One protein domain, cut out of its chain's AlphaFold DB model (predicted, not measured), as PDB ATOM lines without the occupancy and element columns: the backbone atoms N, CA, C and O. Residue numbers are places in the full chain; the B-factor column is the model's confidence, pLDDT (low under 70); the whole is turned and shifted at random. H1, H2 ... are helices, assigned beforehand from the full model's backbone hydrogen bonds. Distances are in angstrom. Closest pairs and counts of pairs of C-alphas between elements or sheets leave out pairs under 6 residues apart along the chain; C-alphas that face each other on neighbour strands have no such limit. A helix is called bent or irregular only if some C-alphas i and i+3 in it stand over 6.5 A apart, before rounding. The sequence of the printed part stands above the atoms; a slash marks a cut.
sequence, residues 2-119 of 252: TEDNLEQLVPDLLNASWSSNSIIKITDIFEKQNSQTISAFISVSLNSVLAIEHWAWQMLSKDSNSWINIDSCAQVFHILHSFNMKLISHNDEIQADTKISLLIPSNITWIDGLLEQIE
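What this domain is: This is residues 2 to 119 of the 252 residues of the protein "Hypothetical protein" of Rotaria magnacalcarata (UniProt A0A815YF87). A long, kinked helix, H3, runs through the middle, and H1, H2, H4 and H5 follow one another round it as an open arc, with H1 and H5 on opposite sides of it. H2 and H4 run side by side and slant across H3, while H6 packs at the last residues of H3, away from the other helices. The printed part has 118 residues with six named helices, H1 to H6 in chain order, and no named strand; the class is all helix. It is compact, with a radius of gyration of the C-alphas of 14.3 A and spans of 40 by 31 by 19 A.

How they stand to each other: Begin with H3, residues 38 to 61, the hub, which touches four other helices. It has a kink of 89 degrees near residue 45 and is irregular: C-alphas 44 and 47 are 8.4 A apart. With residues 45 to 55 alone it touches H1, residues 6 to 14, at a shallow tilt of 2 degrees, the same way; the closest C-alphas are those of Glu 7 and Ser 48, 5.5 A apart. H1 is only just irregular, with C-alphas 8 and 11 at 6.8 A. H1 also touches H2, residues 20 to 31, at a steep tilt of 50 degrees, and the closest C-alphas, of Leu 9 and Ser 22, are 6.1 A apart. H2 touches H4, residues 71 to 89, at a shallow tilt of 14 degrees, the same way; look at the closest C-alphas, of Phe 30 and Phe 83, 6.2 A apart. H3 and H4 only just touch, with 3 pairs of C-alphas within 8 A, the closest being Ile 38 and Leu 87 at 7.1 A. With residues 49 to 53 alone H3 touches H5, residues 96 to 103; the closest C-alphas, of Leu 50 and Leu 102, are 5.3 A apart. H4 and H5 form a helical hairpin and only just touch, with 3 pairs within 8 A, the closest C-alphas being those of Ile 88 and Lys 99 at 7.2 A. With residues 57 to 61 alone H3 touches H6, residues 108 to 119, at a steep tilt of 54 degrees; the closest C-alphas, of Ser 61 and Gly 113, are 4.1 A apart. H6 is only just irregular, with C-alphas 116 and 119 at 7.0 A. H2 and H3 are apart, as are H4 and H6. Every O i to N i+4 pair is within hydrogen-bond range in H2, H4 and H5, against 3 of 5 in H1, 18 of 20 in H3 and 5 of 8 in H6.

Where its parts are: Find C-alpha 38 at (163.181, 116.223, 142.115); from there H3 runs 27.7 A to C-alpha 61. H4 starts at C-alpha 71, (143.870, 119.596, 159.724), and measures 27.6 A. H6, 18.8 A long, ends at C-alpha 119, (132.066, 133.982, 147.251).

The domain as a whole: The C-alphas of Thr 2 and Glu 119, the two farthest apart, are 45.7 A apart. The printed part has no cut and no long link. The model's pLDDT is under 70 at residues 2 to 4, 16 to 17 and 91.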
ATOM      1  N   THR A   2     164.109 100.714 152.859       36.16
ATOM      2  CA  THR A   2     162.867 100.619 152.085       36.16
ATOM      3  C   THR A   2     162.508 102.009 151.576       36.16
ATOM      4  O   THR A   2     162.195 102.879 152.383       36.16
ATOM      5  N   GLU A   3     162.637 102.232 150.269       48.34
ATOM      6  CA  GLU A   3     162.042 103.387 149.601       48.34
ATOM      7  C   GLU A   3     160.541 103.353 149.889       48.34
ATOM      8  O   GLU A   3     159.852 102.413 149.486       48.34
ATOM      9  N   ASP A   4     160.043 104.329 150.646       59.06
ATOM     10  CA  ASP A   4     158.608 104.547 150.786       59.06
ATOM     11  C   ASP A   4     158.063 104.890 149.391       59.06
ATOM     12  O   ASP A   4     158.221 106.008 148.902       59.06
ATOM     13  N   ASN A   5     157.496 103.894 148.704       80.88
ATOM     14  CA  ASN A   5     156.934 104.073 147.371       80.88
ATOM     15  C   ASN A   5     155.636 104.882 147.494       80.88
ATOM     16  O   ASN A   5     154.646 104.388 148.041       80.88
ATOM     17  N   LEU A   6     155.640 106.107 146.960       88.81
ATOM     18  CA  LEU A   6     154.471 106.989 146.926       88.81
ATOM     19  C   LEU A   6     153.232 106.274 146.366       88.81
ATOM     20  O   LEU A   6     152.130 106.478 146.865       88.81
ATOM     21  N   GLU A   7     153.412 105.383 145.388       88.56
ATOM     22  CA  GLU A   7     152.343 104.591 144.765       88.56
ATOM     23  C   GLU A   7     151.514 103.786 145.779       88.56
ATOM     24  O   GLU A   7     150.307 103.640 145.608       88.56
ATOM     25  N   GLN A   8     152.126 103.313 146.868       87.12
ATOM     26  CA  GLN A   8     151.419 102.561 147.912       87.12
ATOM     27  C   GLN A   8     150.552 103.456 148.804       87.12
ATOM     28  O   GLN A   8     149.619 102.964 149.429       87.12
ATOM     29  N   LEU A   9     150.849 104.757 148.866       86.50
ATOM     30  CA  LEU A   9     150.159 105.731 149.717       86.50
ATOM     31  C   LEU A   9     149.031 106.461 148.976       86.50
ATOM     32  O   LEU A   9     148.102 106.960 149.611       86.50
ATOM     33  N   VAL A  10     149.086 106.512 147.640       87.12
ATOM     34  CA  VAL A  10     148.072 107.175 146.804       87.12
ATOM     35  C   VAL A  10     146.656 106.641 147.072       87.12
ATOM     36  O   VAL A  10     145.769 107.464 147.298       87.12
ATOM     37  N   PRO A  11     146.391 105.317 147.117       86.75
ATOM     38  CA  PRO A  11     145.035 104.815 147.345       86.75
ATOM     39  C   PRO A  11     144.428 105.280 148.672       86.75
ATOM     40  O   PRO A  11     143.238 105.589 148.721       86.75
ATOM     41  N   ASP A  12     145.231 105.372 149.734       82.25
ATOM     42  CA  ASP A  12     144.773 105.835 151.046       82.25
ATOM     43  C   ASP A  12     144.306 107.296 150.993       82.25
ATOM     44  O   ASP A  12     143.270 107.641 151.575       82.25
ATOM     45  N   LEU A  13     145.054 108.140 150.272       81.62
ATOM     46  CA  LEU A  13     144.725 109.551 150.066       81.62
ATOM     47  C   LEU A  13     143.455 109.703 149.216       81.62
ATOM     48  O   LEU A  13     142.529 110.423 149.592       81.62
ATOM     49  N   LEU A  14     143.383 108.978 148.096       84.62
ATOM     50  CA  LEU A  14     142.262 109.055 147.155       84.62
ATOM     51  C   LEU A  14     140.948 108.546 147.756       84.62
ATOM     52  O   LEU A  14     139.887 109.087 147.456       84.62
ATOM     53  N   ASN A  15     141.012 107.543 148.633       81.12
ATOM     54  CA  ASN A  15     139.842 106.994 149.318       81.12
ATOM     55  C   ASN A  15     139.434 107.792 150.564       81.12
ATOM     56  O   ASN A  15     138.595 107.317 151.330       81.12
ATOM     57  N   ALA A  16     140.017 108.977 150.786       69.75
ATOM     58  CA  ALA A  16     139.708 109.828 151.933       69.75
ATOM     59  C   ALA A  16     139.859 109.086 153.278       69.75
ATOM     60  O   ALA A  16     139.119 109.332 154.230       69.75
ATOM     61  N   SER A  17     140.814 108.152 153.362       68.00
ATOM     62  CA  SER A  17     141.091 107.423 154.605       68.00
ATOM     63  C   SER A  17     141.972 108.221 155.574       68.00
ATOM     64  O   SER A  17     142.097 107.816 156.726       68.00
ATOM     65  N   TRP A  18     142.540 109.351 155.107       70.94
ATOM     66  CA  TRP A  18     143.259 110.419 155.829       70.94
ATOM     67  C   TRP A  18     144.018 109.984 157.083       70.94
ATOM     68  O   TRP A  18     144.033 110.690 158.094       70.94
ATOM     69  N   SER A  19     144.639 108.806 157.046       75.75
ATOM     70  CA  SER A  19     145.327 108.303 158.219       75.75
ATOM     71  C   SER A  19     146.517 109.224 158.479       75.75
ATOM     72  O   SER A  19     147.285 109.529 157.560       75.75
ATOM     73  N   SER A  20     146.683 109.680 159.724       77.25
ATOM     74  CA  SER A  20     147.779 110.590 160.076       77.25
ATOM     75  C   SER A  20     149.138 110.009 159.667       77.25
ATOM     76  O   SER A  20     150.025 110.743 159.257       77.25
ATOM     77  N   ASN A  21     149.276 108.679 159.686       83.56
ATOM     78  CA  ASN A  21     150.477 107.977 159.247       83.56
ATOM     79  C   ASN A  21     150.719 108.071 157.728       83.56
ATOM     80  O   ASN A  21     151.846 108.332 157.315       83.56
ATOM     81  N   SER A  22     149.691 107.877 156.891       83.38
ATOM     82  CA  SER A  22     149.836 107.983 155.427       83.38
ATOM     83  C   SER A  22     150.189 109.417 155.024       83.38
ATOM     84  O   SER A  22     151.041 109.620 154.165       83.38
ATOM     85  N   ILE A  23     149.607 110.410 155.701       84.31
ATOM     86  CA  ILE A  23     149.880 111.828 155.444       84.31
ATOM     87  C   ILE A  23     151.295 112.199 155.863       84.31
ATOM     88  O   ILE A  23     152.007 112.758 155.044       84.31
ATOM     89  N   ILE A  24     151.747 111.806 157.060       87.12
ATOM     90  CA  ILE A  24     153.138 112.025 157.497       87.12
ATOM     91  C   ILE A  24     154.129 111.442 156.482       87.12
ATOM     92  O   ILE A  24     155.092 112.104 156.114       87.12
ATOM     93  N   LYS A  25     153.879 110.236 155.965       89.81
ATOM     94  CA  LYS A  25     154.760 109.636 154.953       89.81
ATOM     95  C   LYS A  25     154.754 110.396 153.630       89.81
ATOM     96  O   LYS A  25     155.811 110.573 153.032       89.81
ATOM     97  N   ILE A  26     153.585 110.842 153.169       90.19
ATOM     98  CA  ILE A  26     153.470 111.679 151.967       90.19
ATOM     99  C   ILE A  26     154.240 112.992 152.169       90.19
ATOM    100  O   ILE A  26     155.022 113.373 151.297       90.19
ATOM    101  N   THR A  27     154.081 113.630 153.332       89.94
ATOM    102  CA  THR A  27     154.850 114.811 153.744       89.94
ATOM    103  C   THR A  27     156.344 114.557 153.629       89.94
ATOM    104  O   THR A  27     157.029 115.256 152.886       89.94
ATOM    105  N   ASP A  28     156.835 113.504 154.283       91.25
ATOM    106  CA  ASP A  28     158.254 113.162 154.300       91.25
ATOM    107  C   ASP A  28     158.802 112.922 152.886       91.25
ATOM    108  O   ASP A  28     159.938 113.297 152.590       91.25
ATOM    109  N   ILE A  29     158.024 112.289 152.000       93.81
ATOM    110  CA  ILE A  29     158.426 112.034 150.610       93.81
ATOM    111  C   ILE A  29     158.591 113.348 149.843       93.81
ATOM    112  O   ILE A  29     159.621 113.531 149.190       93.81
ATOM    113  N   PHE A  30     157.612 114.252 149.913       94.25
ATOM    114  CA  PHE A  30     157.645 115.521 149.180       94.25
ATOM    115  C   PHE A  30     158.664 116.512 149.759       94.25
ATOM    116  O   PHE A  30     159.365 117.193 149.005       94.25
ATOM    117  N   GLU A  31     158.813 116.575 151.082       92.44
ATOM    118  CA  GLU A  31     159.771 117.469 151.739       92.44
ATOM    119  C   GLU A  31     161.225 117.089 151.451       92.44
ATOM    120  O   GLU A  31     162.049 117.982 151.230       92.44
ATOM    121  N   LYS A  32     161.532 115.785 151.367       92.88
ATOM    122  CA  LYS A  32     162.864 115.278 150.985       92.88
ATOM    123  C   LYS A  32     163.285 115.710 149.584       92.88
ATOM    124  O   LYS A  32     164.486 115.731 149.306       92.88
ATOM    125  N   GLN A  33     162.332 116.060 148.715       93.31
ATOM    126  CA  GLN A  33     162.663 116.509 147.372       93.31
ATOM    127  C   GLN A  33     163.324 117.881 147.409       93.31
ATOM    128  O   GLN A  33     162.807 118.853 147.974       93.31
ATOM    129  N   ASN A  34     164.490 117.944 146.785       91.00
ATOM    130  CA  ASN A  34     165.278 119.150 146.616       91.00
ATOM    131  C   ASN A  34     165.753 119.254 145.164       91.00
ATOM    132  O   ASN A  34     165.379 118.442 144.315       91.00
ATOM    133  N   SER A  35     166.593 120.250 144.896       86.44
ATOM    134  CA  SER A  35     167.060 120.542 143.550       86.44
ATOM    135  C   SER A  35     167.778 119.400 142.842       86.44
ATOM    136  O   SER A  35     167.751 119.317 141.624       86.44
ATOM    137  N   GLN A  36     168.390 118.495 143.598       89.06
ATOM    138  CA  GLN A  36     169.173 117.386 143.061       89.06
ATOM    139  C   GLN A  36     168.342 116.118 142.846       89.06
ATOM    140  O   GLN A  36     168.770 115.222 142.123       89.06
ATOM    141  N   THR A  37     167.186 115.992 143.505       92.38
ATOM    142  CA  THR A  37     166.419 114.734 143.535       92.38
ATOM    143  C   THR A  37     165.084 114.819 142.809       92.38
ATOM    144  O   THR A  37     164.552 113.788 142.401       92.38
ATOM    145  N   ILE A  38     164.542 116.027 142.620       93.69
ATOM    146  CA  ILE A  38     163.181 116.223 142.115       93.69
ATOM    147  C   ILE A  38     162.973 115.662 140.703       93.69
ATOM    148  O   ILE A  38     161.948 115.031 140.454       93.69
ATOM    149  N   SER A  39     163.945 115.806 139.797       93.56
ATOM    150  CA  SER A  39     163.833 115.286 138.425       93.56
ATOM    151  C   SER A  39     163.778 113.753 138.384       93.56
ATOM    152  O   SER A  39     162.894 113.160 137.754       93.56
ATOM    153  N   ALA A  40     164.661 113.093 139.142       93.25
ATOM    154  CA  ALA A  40     164.656 111.639 139.283       93.25
ATOM    155  C   ALA A  40     163.356 111.143 139.937       93.25
ATOM    156  O   ALA A  40     162.755 110.175 139.473       93.25
ATOM    157  N   PHE A  41     162.885 111.844 140.972       94.38
ATOM    158  CA  PHE A  41     161.633 111.526 141.648       94.38
ATOM    159  C   PHE A  41     160.422 111.624 140.715       94.38
ATOM    160  O   PHE A  41     159.640 110.676 140.652       94.38
ATOM    161  N   ILE A  42     160.290 112.716 139.951       94.88
ATOM    162  CA  ILE A  42     159.213 112.882 138.964       94.88
ATOM    163  C   ILE A  42     159.278 111.785 137.904       94.88
ATOM    164  O   ILE A  42     158.250 111.199 137.583       94.88
ATOM    165  N   SER A  43     160.469 111.443 137.414       92.69
ATOM    166  CA  SER A  43     160.632 110.393 136.400       92.69
ATOM    167  C   SER A  43     160.126 109.023 136.873       92.69
ATOM    168  O   SER A  43     159.579 108.264 136.077       92.69
ATOM    169  N   VAL A  44     160.279 108.709 138.164       93.62
ATOM    170  CA  VAL A  44     159.834 107.435 138.757       93.62
ATOM    171  C   VAL A  44     158.374 107.489 139.218       93.62
ATOM    172  O   VAL A  44     157.645 106.512 139.075       93.62
ATOM    173  N   SER A  45     157.935 108.624 139.762       95.31
ATOM    174  CA  SER A  45     156.661 108.752 140.486       95.31
ATOM    175  C   SER A  45     155.610 109.586 139.753       95.31
ATOM    176  O   SER A  45     154.607 109.951 140.366       95.31
ATOM    177  N   LEU A  46     155.804 109.886 138.462       94.50
ATOM    178  CA  LEU A  46     154.963 110.808 137.685       94.50
ATOM    179  C   LEU A  46     153.464 110.553 137.870       94.50
ATOM    180  O   LEU A  46     152.720 111.468 138.201       94.50
ATOM    181  N   ASN A  47     153.027 109.304 137.696       95.12
ATOM    182  CA  ASN A  47     151.611 108.943 137.779       95.12
ATOM    183  C   ASN A  47     151.042 109.126 139.190       95.12
ATOM    184  O   ASN A  47     149.898 109.545 139.341       95.12
ATOM    185  N   SER A  48     151.839 108.831 140.216       95.56
ATOM    186  CA  SER A  48     151.444 109.007 141.613       95.56
ATOM    187  C   SER A  48     151.302 110.486 141.958       95.56
ATOM    188  O   SER A  48     150.307 110.876 142.560       95.56
ATOM    189  N   VAL A  49     152.250 111.322 141.524       95.94
ATOM    190  CA  VAL A  49     152.178 112.780 141.712       95.94
ATOM    191  C   VAL A  49     150.984 113.353 140.949       95.94
ATOM    192  O   VAL A  49     150.183 114.075 141.532       95.94
ATOM    193  N   LEU A  50     150.791 112.956 139.688       96.00
ATOM    194  CA  LEU A  50     149.652 113.382 138.874       96.00
ATOM    195  C   LEU A  50     148.308 113.014 139.518       96.00
ATOM    196  O   LEU A  50     147.378 113.815 139.518       96.00
ATOM    197  N   ALA A  51     148.196 111.810 140.084       95.06
ATOM    198  CA  ALA A  51     146.986 111.377 140.776       95.06
ATOM    199  C   ALA A  51     146.684 112.246 142.007       95.06
ATOM    200  O   ALA A  51     145.523 112.583 142.242       95.06
ATOM    201  N   ILE A  52     147.716 112.629 142.763       95.06
ATOM    202  CA  ILE A  52     147.578 113.498 143.936       95.06
ATOM    203  C   ILE A  52     147.210 114.930 143.518       95.06
ATOM    204  O   ILE A  52     146.293 115.507 144.096       95.06
ATOM    205  N   GLU A  53     147.833 115.481 142.477       96.12
ATOM    206  CA  GLU A  53     147.487 116.812 141.953       96.12
ATOM    207  C   GLU A  53     146.047 116.868 141.424       96.12
ATOM    208  O   GLU A  53     145.274 117.766 141.761       96.12
ATOM    209  N   HIS A  54     145.629 115.860 140.654       95.00
ATOM    210  CA  HIS A  54     144.242 115.743 140.202       95.00
ATOM    211  C   HIS A  54     143.259 115.645 141.363       95.00
ATOM    212  O   HIS A  54     142.174 116.224 141.314       95.00
ATOM    213  N   TRP A  55     143.620 114.913 142.406       93.75
ATOM    214  CA  TRP A  55     142.816 114.839 143.609       93.75
ATOM    215  C   TRP A  55     142.711 116.197 144.311       93.75
ATOM    216  O   TRP A  55     141.609 116.569 144.708       93.75
ATOM    217  N   ALA A  56     143.792 116.973 144.396       95.06
ATOM    218  CA  ALA A  56     143.767 118.283 145.042       95.06
ATOM    219  C   ALA A  56     142.833 119.242 144.290       95.06
ATOM    220  O   ALA A  56     141.952 119.857 144.894       95.06
ATOM    221  N   TRP A  57     142.925 119.265 142.957       96.12
ATOM    222  CA  TRP A  57     141.993 120.003 142.103       96.12
ATOM    223  C   TRP A  57     140.538 119.555 142.281       96.12
ATOM    224  O   TRP A  57     139.635 120.386 142.395       96.12
ATOM    225  N   GLN A  58     140.288 118.245 142.351       94.19
ATOM    226  CA  GLN A  58     138.947 117.718 142.613       94.19
ATOM    227  C   GLN A  58     138.409 118.150 143.973       94.19
ATOM    228  O   GLN A  58     137.230 118.484 144.075       94.19
ATOM    229  N   MET A  59     139.245 118.131 145.009       93.25
ATOM    230  CA  MET A  59     138.870 118.539 146.359       93.25
ATOM    231  C   MET A  59     138.511 120.027 146.400       93.25
ATOM    232  O   MET A  59     137.442 120.364 146.904       93.25
ATOM    233  N   LEU A  60     139.312 120.894 145.767       94.62
ATOM    234  CA  LEU A  60     139.007 122.328 145.635       94.62
ATOM    235  C   LEU A  60     137.725 122.602 144.846       94.62
ATOM    236  O   LEU A  60     137.079 123.617 145.075       94.62
ATOM    237  N   SER A  61     137.342 121.709 143.932       94.94
ATOM    238  CA  SER A  61     136.127 121.867 143.124       94.94
ATOM    239  C   SER A  61     134.829 121.421 143.802       94.94
ATOM    240  O   SER A  61     133.746 121.684 143.285       94.94
ATOM    241  N   LYS A  62     134.924 120.711 144.933       92.00
ATOM    242  CA  LYS A  62     133.783 120.167 145.683       92.00
ATOM    243  C   LYS A  62     133.528 120.985 146.941       92.00
ATOM    244  O   LYS A  62     134.452 121.606 147.452       92.00
ATOM    245  N   ASP A  63     132.309 120.879 147.473       89.50
ATOM    246  CA  ASP A  63     131.889 121.547 148.709       89.50
ATOM    247  C   ASP A  63     132.905 121.353 149.850       89.50
ATOM    248  O   ASP A  63     133.081 120.251 150.399       89.50
ATOM    249  N   SER A  64     133.557 122.463 150.198       90.25
ATOM    250  CA  SER A  64     134.612 122.541 151.203       90.25
ATOM    251  C   SER A  64     134.161 122.180 152.614       90.25
ATOM    252  O   SER A  64     134.976 121.695 153.402       90.25
ATOM    253  N   ASN A  65     132.867 122.298 152.932       88.44
ATOM    254  CA  ASN A  65     132.336 122.042 154.278       88.44
ATOM    255  C   ASN A  65     132.681 120.646 154.820       88.44
ATOM    256  O   ASN A  65     132.798 120.459 156.030       88.44
ATOM    257  N   SER A  66     132.848 119.667 153.928       85.25
ATOM    258  CA  SER A  66     133.104 118.271 154.292       85.25
ATOM    259  C   SER A  66     134.558 117.963 154.666       85.25
ATOM    260  O   SER A  66     134.804 116.967 155.345       85.25
ATOM    261  N   TRP A  67     135.518 118.790 154.247       87.25
ATOM    262  CA  TRP A  67     136.945 118.468 154.356       87.25
ATOM    263  C   TRP A  67     137.816 119.606 154.893       87.25
ATOM    264  O   TRP A  67     138.914 119.339 155.375       87.25
ATOM    265  N   ILE A  68     137.342 120.854 154.859       89.94
ATOM    266  CA  ILE A  68     138.162 122.035 155.175       89.94
ATOM    267  C   ILE A  68     138.621 122.101 156.636       89.94
ATOM    268  O   ILE A  68     139.650 122.695 156.933       89.94
ATOM    269  N   ASN A  69     137.879 121.459 157.543       86.38
ATOM    270  CA  ASN A  69     138.193 121.413 158.974       86.38
ATOM    271  C   ASN A  69     139.056 120.198 159.365       86.38
ATOM    272  O   ASN A  69     139.278 119.959 160.549       86.38
ATOM    273  N   ILE A  70     139.492 119.389 158.397       87.12
ATOM    274  CA  ILE A  70     140.397 118.266 158.645       87.12
ATOM    275  C   ILE A  70     141.826 118.808 158.542       87.12
ATOM    276  O   ILE A  70     142.324 119.000 157.435       87.12
ATOM    277  N   ASP A  71     142.504 119.026 159.673       86.44
ATOM    278  CA  ASP A  71     143.870 119.596 159.724       86.44
ATOM    279  C   ASP A  71     144.848 118.873 158.789       86.44
ATOM    280  O   ASP A  71     145.618 119.468 158.038       86.44
ATOM    281  N   SER A  72     144.750 117.548 158.795       85.50
ATOM    282  CA  SER A  72     145.500 116.643 157.939       85.50
ATOM    283  C   SER A  72     145.296 116.903 156.439       85.50
ATOM    284  O   SER A  72     146.232 116.734 155.664       85.50
ATOM    285  N   CYS A  73     144.110 117.349 156.019       86.75
ATOM    286  CA  CYS A  73     143.846 117.743 154.639       86.75
ATOM    287  C   CYS A  73     144.579 119.045 154.301       86.75
ATOM    288  O   CYS A  73     145.368 119.070 153.359       86.75
ATOM    289  N   ALA A  74     144.406 120.094 155.113       89.50
ATOM    290  CA  ALA A  74     145.081 121.376 154.904       89.50
ATOM    291  C   ALA A  74     146.613 121.221 154.839       89.50
ATOM    292  O   ALA A  74     147.264 121.817 153.981       89.50
ATOM    293  N   GLN A  75     147.185 120.357 155.683       89.88
ATOM    294  CA  GLN A  75     148.612 120.040 155.652       89.88
ATOM    295  C   GLN A  75     149.054 119.497 154.283       89.88
ATOM    296  O   GLN A  75     150.051 119.971 153.739       89.88
ATOM    297  N   VAL A  76     148.301 118.558 153.698       90.62
ATOM    298  CA  VAL A  76     148.598 118.017 152.360       90.62
ATOM    299  C   VAL A  76     148.604 119.131 151.315       90.62
ATOM    300  O   VAL A  76     149.535 119.198 150.517       90.62
ATOM    301  N   PHE A  77     147.629 120.044 151.352       94.50
ATOM    302  CA  PHE A  77     147.574 121.173 150.420       94.50
ATOM    303  C   PHE A  77     148.837 122.050 150.484       94.50
ATOM    304  O   PHE A  77     149.428 122.367 149.451       94.50
ATOM    305  N   HIS A  78     149.301 122.393 151.688       94.56
ATOM    306  CA  HIS A  78     150.516 123.197 151.867       94.56
ATOM    307  C   HIS A  78     151.790 122.492 151.384       94.56
ATOM    308  O   HIS A  78     152.678 123.130 150.808       94.56
ATOM    309  N   ILE A  79     151.890 121.181 151.600       94.94
ATOM    310  CA  ILE A  79     153.044 120.390 151.160       94.94
ATOM    311  C   ILE A  79     153.083 120.294 149.640       94.94
ATOM    312  O   ILE A  79     154.146 120.492 149.052       94.94
ATOM    313  N   LEU A  80     151.937 120.024 149.010       96.19
ATOM    314  CA  LEU A  80     151.833 119.967 147.553       96.19
ATOM    315  C   LEU A  80     152.198 121.305 146.930       96.19
ATOM    316  O   LEU A  80     153.044 121.345 146.047       96.19
ATOM    317  N   HIS A  81     151.675 122.411 147.459       96.75
ATOM    318  CA  HIS A  81     152.075 123.738 147.004       96.75
ATOM    319  C   HIS A  81     153.593 123.960 147.123       96.75
ATOM    320  O   HIS A  81     154.249 124.338 146.153       96.75
ATOM    321  N   SER A  82     154.181 123.645 148.281       95.94
ATOM    322  CA  SER A  82     155.630 123.780 148.497       95.94
ATOM    323  C   SER A  82     156.442 122.929 147.516       95.94
ATOM    324  O   SER A  82     157.485 123.358 147.016       95.94
ATOM    325  N   PHE A  83     155.972 121.718 147.220       96.69
ATOM    326  CA  PHE A  83     156.562 120.842 146.215       96.69
ATOM    327  C   PHE A  83     156.420 121.417 144.797       96.69
ATOM    328  O   PHE A  83     157.401 121.450 144.054       96.69
ATOM    329  N   ASN A  84     155.250 121.946 144.445       97.12
ATOM    330  CA  ASN A  84     154.970 122.546 143.144       97.12
ATOM    331  C   ASN A  84     155.848 123.773 142.886       97.12
ATOM    332  O   ASN A  84     156.396 123.924 141.797       97.12
ATOM    333  N   MET A  85     156.108 124.586 143.907       95.44
ATOM    334  CA  MET A  85     157.054 125.701 143.811       95.44
ATOM    335  C   MET A  85     158.499 125.239 143.550       95.44
ATOM    336  O   MET A  85     159.219 125.831 142.735       95.44
ATOM    337  N   LYS A  86     158.932 124.129 144.165       94.75
ATOM    338  CA  LYS A  86     160.230 123.496 143.851       94.75
ATOM    339  C   LYS A  86     160.263 122.938 142.422       94.75
ATOM    340  O   LYS A  86     161.289 123.046 141.752       94.75
ATOM    341  N   LEU A  87     159.153 122.362 141.957       94.44
ATOM    342  CA  LEU A  87     158.997 121.812 140.607       94.44
ATOM    343  C   LEU A  87     159.101 122.903 139.532       94.44
ATOM    344  O   LEU A  87     159.819 122.744 138.541       94.44
ATOM    345  N   ILE A  88     158.412 124.024 139.741       93.50
ATOM    346  CA  ILE A  88     158.439 125.198 138.864       93.50
ATOM    347  C   ILE A  88     159.875 125.723 138.766       93.50
ATOM    348  O   ILE A  88     160.450 125.726 137.677       93.50
ATOM    349  N   SER A  89     160.515 126.019 139.900       90.25
ATOM    350  CA  SER A  89     161.876 126.586 139.942       90.25
ATOM    351  C   SER A  89     162.985 125.717 139.314       90.25
ATOM    352  O   SER A  89     164.066 126.231 139.033       90.25
ATOM    353  N   HIS A  90     162.738 124.429 139.037       85.88
ATOM    354  CA  HIS A  90     163.683 123.532 138.353       85.88
ATOM    355  C   HIS A  90     163.549 123.580 136.830       85.88
ATOM    356  O   HIS A  90     162.920 122.716 136.217       85.88
ATOM    357  N   ASN A  91     164.104 124.614 136.200       69.31
ATOM    358  CA  ASN A  91     163.865 124.921 134.782       69.31
ATOM    359  C   ASN A  91     164.500 123.929 133.795       69.31
ATOM    360  O   ASN A  91     163.888 123.649 132.768       69.31
ATOM    361  N   ASP A  92     165.679 123.387 134.104       76.50
ATOM    362  CA  ASP A  92     166.515 122.745 133.078       76.50
ATOM    363  C   ASP A  92     166.348 121.220 132.986       76.50
ATOM    364  O   ASP A  92     166.696 120.615 131.974       76.50
ATOM    365  N   GLU A  93     165.798 120.583 134.023       85.19
ATOM    366  CA  GLU A  93     165.789 119.117 134.132       85.19
ATOM    367  C   GLU A  93     164.417 118.473 133.910       85.19
ATOM    368  O   GLU A  93     164.344 117.278 133.625       85.19
ATOM    369  N   ILE A  94     163.328 119.238 134.037       91.25
ATOM    370  CA  ILE A  94     161.954 118.732 133.914       91.25
ATOM    371  C   ILE A  94     161.271 119.462 132.763       91.25
ATOM    372  O   ILE A  94     161.141 120.685 132.780       91.25
ATOM    373  N   GLN A  95     160.816 118.695 131.772       93.31
ATOM    374  CA  GLN A  95     160.200 119.235 130.561       93.31
ATOM    375  C   GLN A  95     158.951 120.068 130.881       93.31
ATOM    376  O   GLN A  95     158.158 119.718 131.758       93.31
ATOM    377  N   ALA A  96     158.756 121.151 130.122       93.44
ATOM    378  CA  ALA A  96     157.613 122.052 130.267       93.44
ATOM    379  C   ALA A  96     156.271 121.303 130.203       93.44
ATOM    380  O   ALA A  96     155.424 121.500 131.071       93.44
ATOM    381  N   ASP A  97     156.117 120.377 129.252       94.25
ATOM    382  CA  ASP A  97     154.901 119.568 129.097       94.25
ATOM    383  C   ASP A  97     154.600 118.722 130.340       94.25
ATOM    384  O   ASP A  97     153.442 118.587 130.737       94.25
ATOM    385  N   THR A  98     155.633 118.202 131.011       95.25
ATOM    386  CA  THR A  98     155.470 117.471 132.273       95.25
ATOM    387  C   THR A  98     154.945 118.395 133.368       95.25
ATOM    388  O   THR A  98     153.970 118.046 134.031       95.25
ATOM    389  N   LYS A  99     155.521 119.594 133.522       95.38
ATOM    390  CA  LYS A  99     155.047 120.585 134.507       95.38
ATOM    391  C   LYS A  99     153.603 120.994 134.237       95.38
ATOM    392  O   LYS A  99     152.791 121.001 135.153       95.38
ATOM    393  N   ILE A 100     153.280 121.272 132.976       95.38
ATOM    394  CA  ILE A 100     151.925 121.608 132.532       95.38
ATOM    395  C   ILE A 100     150.957 120.481 132.890       95.38
ATOM    396  O   ILE A 100     149.928 120.746 133.501       95.38
ATOM    397  N   SER A 101     151.300 119.232 132.563       95.31
ATOM    398  CA  SER A 101     150.435 118.078 132.831       95.31
ATOM    399  C   SER A 101     150.183 117.830 134.318       95.31
ATOM    400  O   SER A 101     149.112 117.349 134.670       95.31
ATOM    401  N   LEU A 102     151.156 118.154 135.177       95.88
ATOM    402  CA  LEU A 102     151.053 117.986 136.625       95.88
ATOM    403  C   LEU A 102     150.240 119.108 137.276       95.88
ATOM    404  O   LEU A 102     149.398 118.838 138.124       95.88
ATOM    405  N   LEU A 103     150.503 120.357 136.892       96.31
ATOM    406  CA  LEU A 103     150.040 121.533 137.631       96.31
ATOM    407  C   LEU A 103     148.746 122.134 137.075       96.31
ATOM    408  O   LEU A 103     147.971 122.732 137.824       96.31
ATOM    409  N   ILE A 104     148.491 121.988 135.771       95.31
ATOM    410  CA  ILE A 104     147.280 122.508 135.130       95.31
ATOM    411  C   ILE A 104     146.213 121.408 135.136       95.31
ATOM    412  O   ILE A 104     146.463 120.309 134.637       95.31
ATOM    413  N   PRO A 105     144.998 121.677 135.650       93.56
ATOM    414  CA  PRO A 105     143.974 120.654 135.729       93.56
ATOM    415  C   PRO A 105     143.547 120.217 134.327       93.56
ATOM    416  O   PRO A 105     143.257 121.028 133.444       93.56
ATOM    417  N   SER A 106     143.440 118.906 134.139       90.62
ATOM    418  CA  SER A 106     142.961 118.317 132.886       90.62
ATOM    419  C   SER A 106     141.460 118.532 132.647       90.62
ATOM    420  O   SER A 106     140.982 118.345 131.528       90.62
ATOM    421  N   ASN A 107     140.710 118.943 133.675       94.25
ATOM    422  CA  ASN A 107     139.267 119.132 133.613       94.25
ATOM    423  C   ASN A 107     138.848 120.550 134.032       94.25
ATOM    424  O   ASN A 107     138.972 120.936 135.196       94.25
ATOM    425  N   ILE A 108     138.264 121.293 133.088       95.12
ATOM    426  CA  ILE A 108     137.768 122.658 133.304       95.12
ATOM    427  C   ILE A 108     136.663 122.745 134.364       95.12
ATOM    428  O   ILE A 108     136.543 123.773 135.025       95.12
ATOM    429  N   THR A 109     135.905 121.668 134.601       96.38
ATOM    430  CA  THR A 109     134.848 121.687 135.624       96.38
ATOM    431  C   THR A 109     135.422 121.818 137.031       96.38
ATOM    432  O   THR A 109     134.714 122.248 137.937       96.38
ATOM    433  N   TRP A 110     136.692 121.449 137.245       96.19
ATOM    434  CA  TRP A 110     137.339 121.652 138.542       96.19
ATOM    435  C   TRP A 110     137.626 123.125 138.812       96.19
ATOM    436  O   TRP A 110     137.456 123.583 139.938       96.19
ATOM    437  N   ILE A 111     137.979 123.880 137.767       95.56
ATOM    438  CA  ILE A 111     138.112 125.336 137.848       95.56
ATOM    439  C   ILE A 111     136.758 125.964 138.148       95.56
ATOM    440  O   ILE A 111     136.665 126.802 139.039       95.56
ATOM    441  N   ASP A 112     135.709 125.545 137.440       95.75
ATOM    442  CA  ASP A 112     134.369 126.087 137.657       95.75
ATOM    443  C   ASP A 112     133.916 125.891 139.108       95.75
ATOM    444  O   ASP A 112     133.533 126.863 139.757       95.75
ATOM    445  N   GLY A 113     134.068 124.673 139.642       95.69
ATOM    446  CA  GLY A 113     133.715 124.361 141.028       95.69
ATOM    447  C   GLY A 113     134.576 125.084 142.071       95.69
ATOM    448  O   GLY A 113     134.064 125.456 143.126       95.69
ATOM    449  N   LEU A 114     135.865 125.326 141.796       95.12
ATOM    450  CA  LEU A 114     136.710 126.151 142.668       95.12
ATOM    451  C   LEU A 114     136.181 127.586 142.698       95.12
ATOM    452  O   LEU A 114     135.982 128.156 143.772       95.12
ATOM    453  N   LEU A 115     135.934 128.168 141.522       94.19
ATOM    454  CA  LEU A 115     135.552 129.572 141.410       94.19
ATOM    455  C   LEU A 115     134.159 129.855 141.977       94.19
ATOM    456  O   LEU A 115     133.952 130.900 142.591       94.19
ATOM    457  N   GLU A 116     133.220 128.926 141.807       93.88
ATOM    458  CA  GLU A 116     131.860 129.017 142.351       93.88
ATOM    459  C   GLU A 116     131.833 129.063 143.882       93.88
ATOM    460  O   GLU A 116     130.945 129.682 144.464       93.88
ATOM    461  N   GLN A 117     132.821 128.465 144.548       92.00
ATOM    462  CA  GLN A 117     132.868 128.438 146.006       92.00
ATOM    463  C   GLN A 117     133.420 129.727 146.622       92.00
ATOM    464  O   GLN A 117     133.073 130.036 147.762       92.00
ATOM    465  N   ILE A 118     134.248 130.501 145.911       90.00
ATOM    466  CA  ILE A 118     135.007 131.634 146.480       90.00
ATOM    467  C   ILE A 118     134.112 132.652 147.201       90.00
ATOM    468  O   ILE A 118     134.494 133.197 148.238       90.00
ATOM    469  N   GLU A 119     132.921 132.941 146.677       84.50
ATOM    470  CA  GLU A 119     132.066 133.982 147.251       84.50
ATOM    471  C   GLU A 119     131.567 133.626 148.659       84.50
ATOM    472  O   GLU A 119     131.589 134.485 149.546       84.50
TER     473      GLU A 119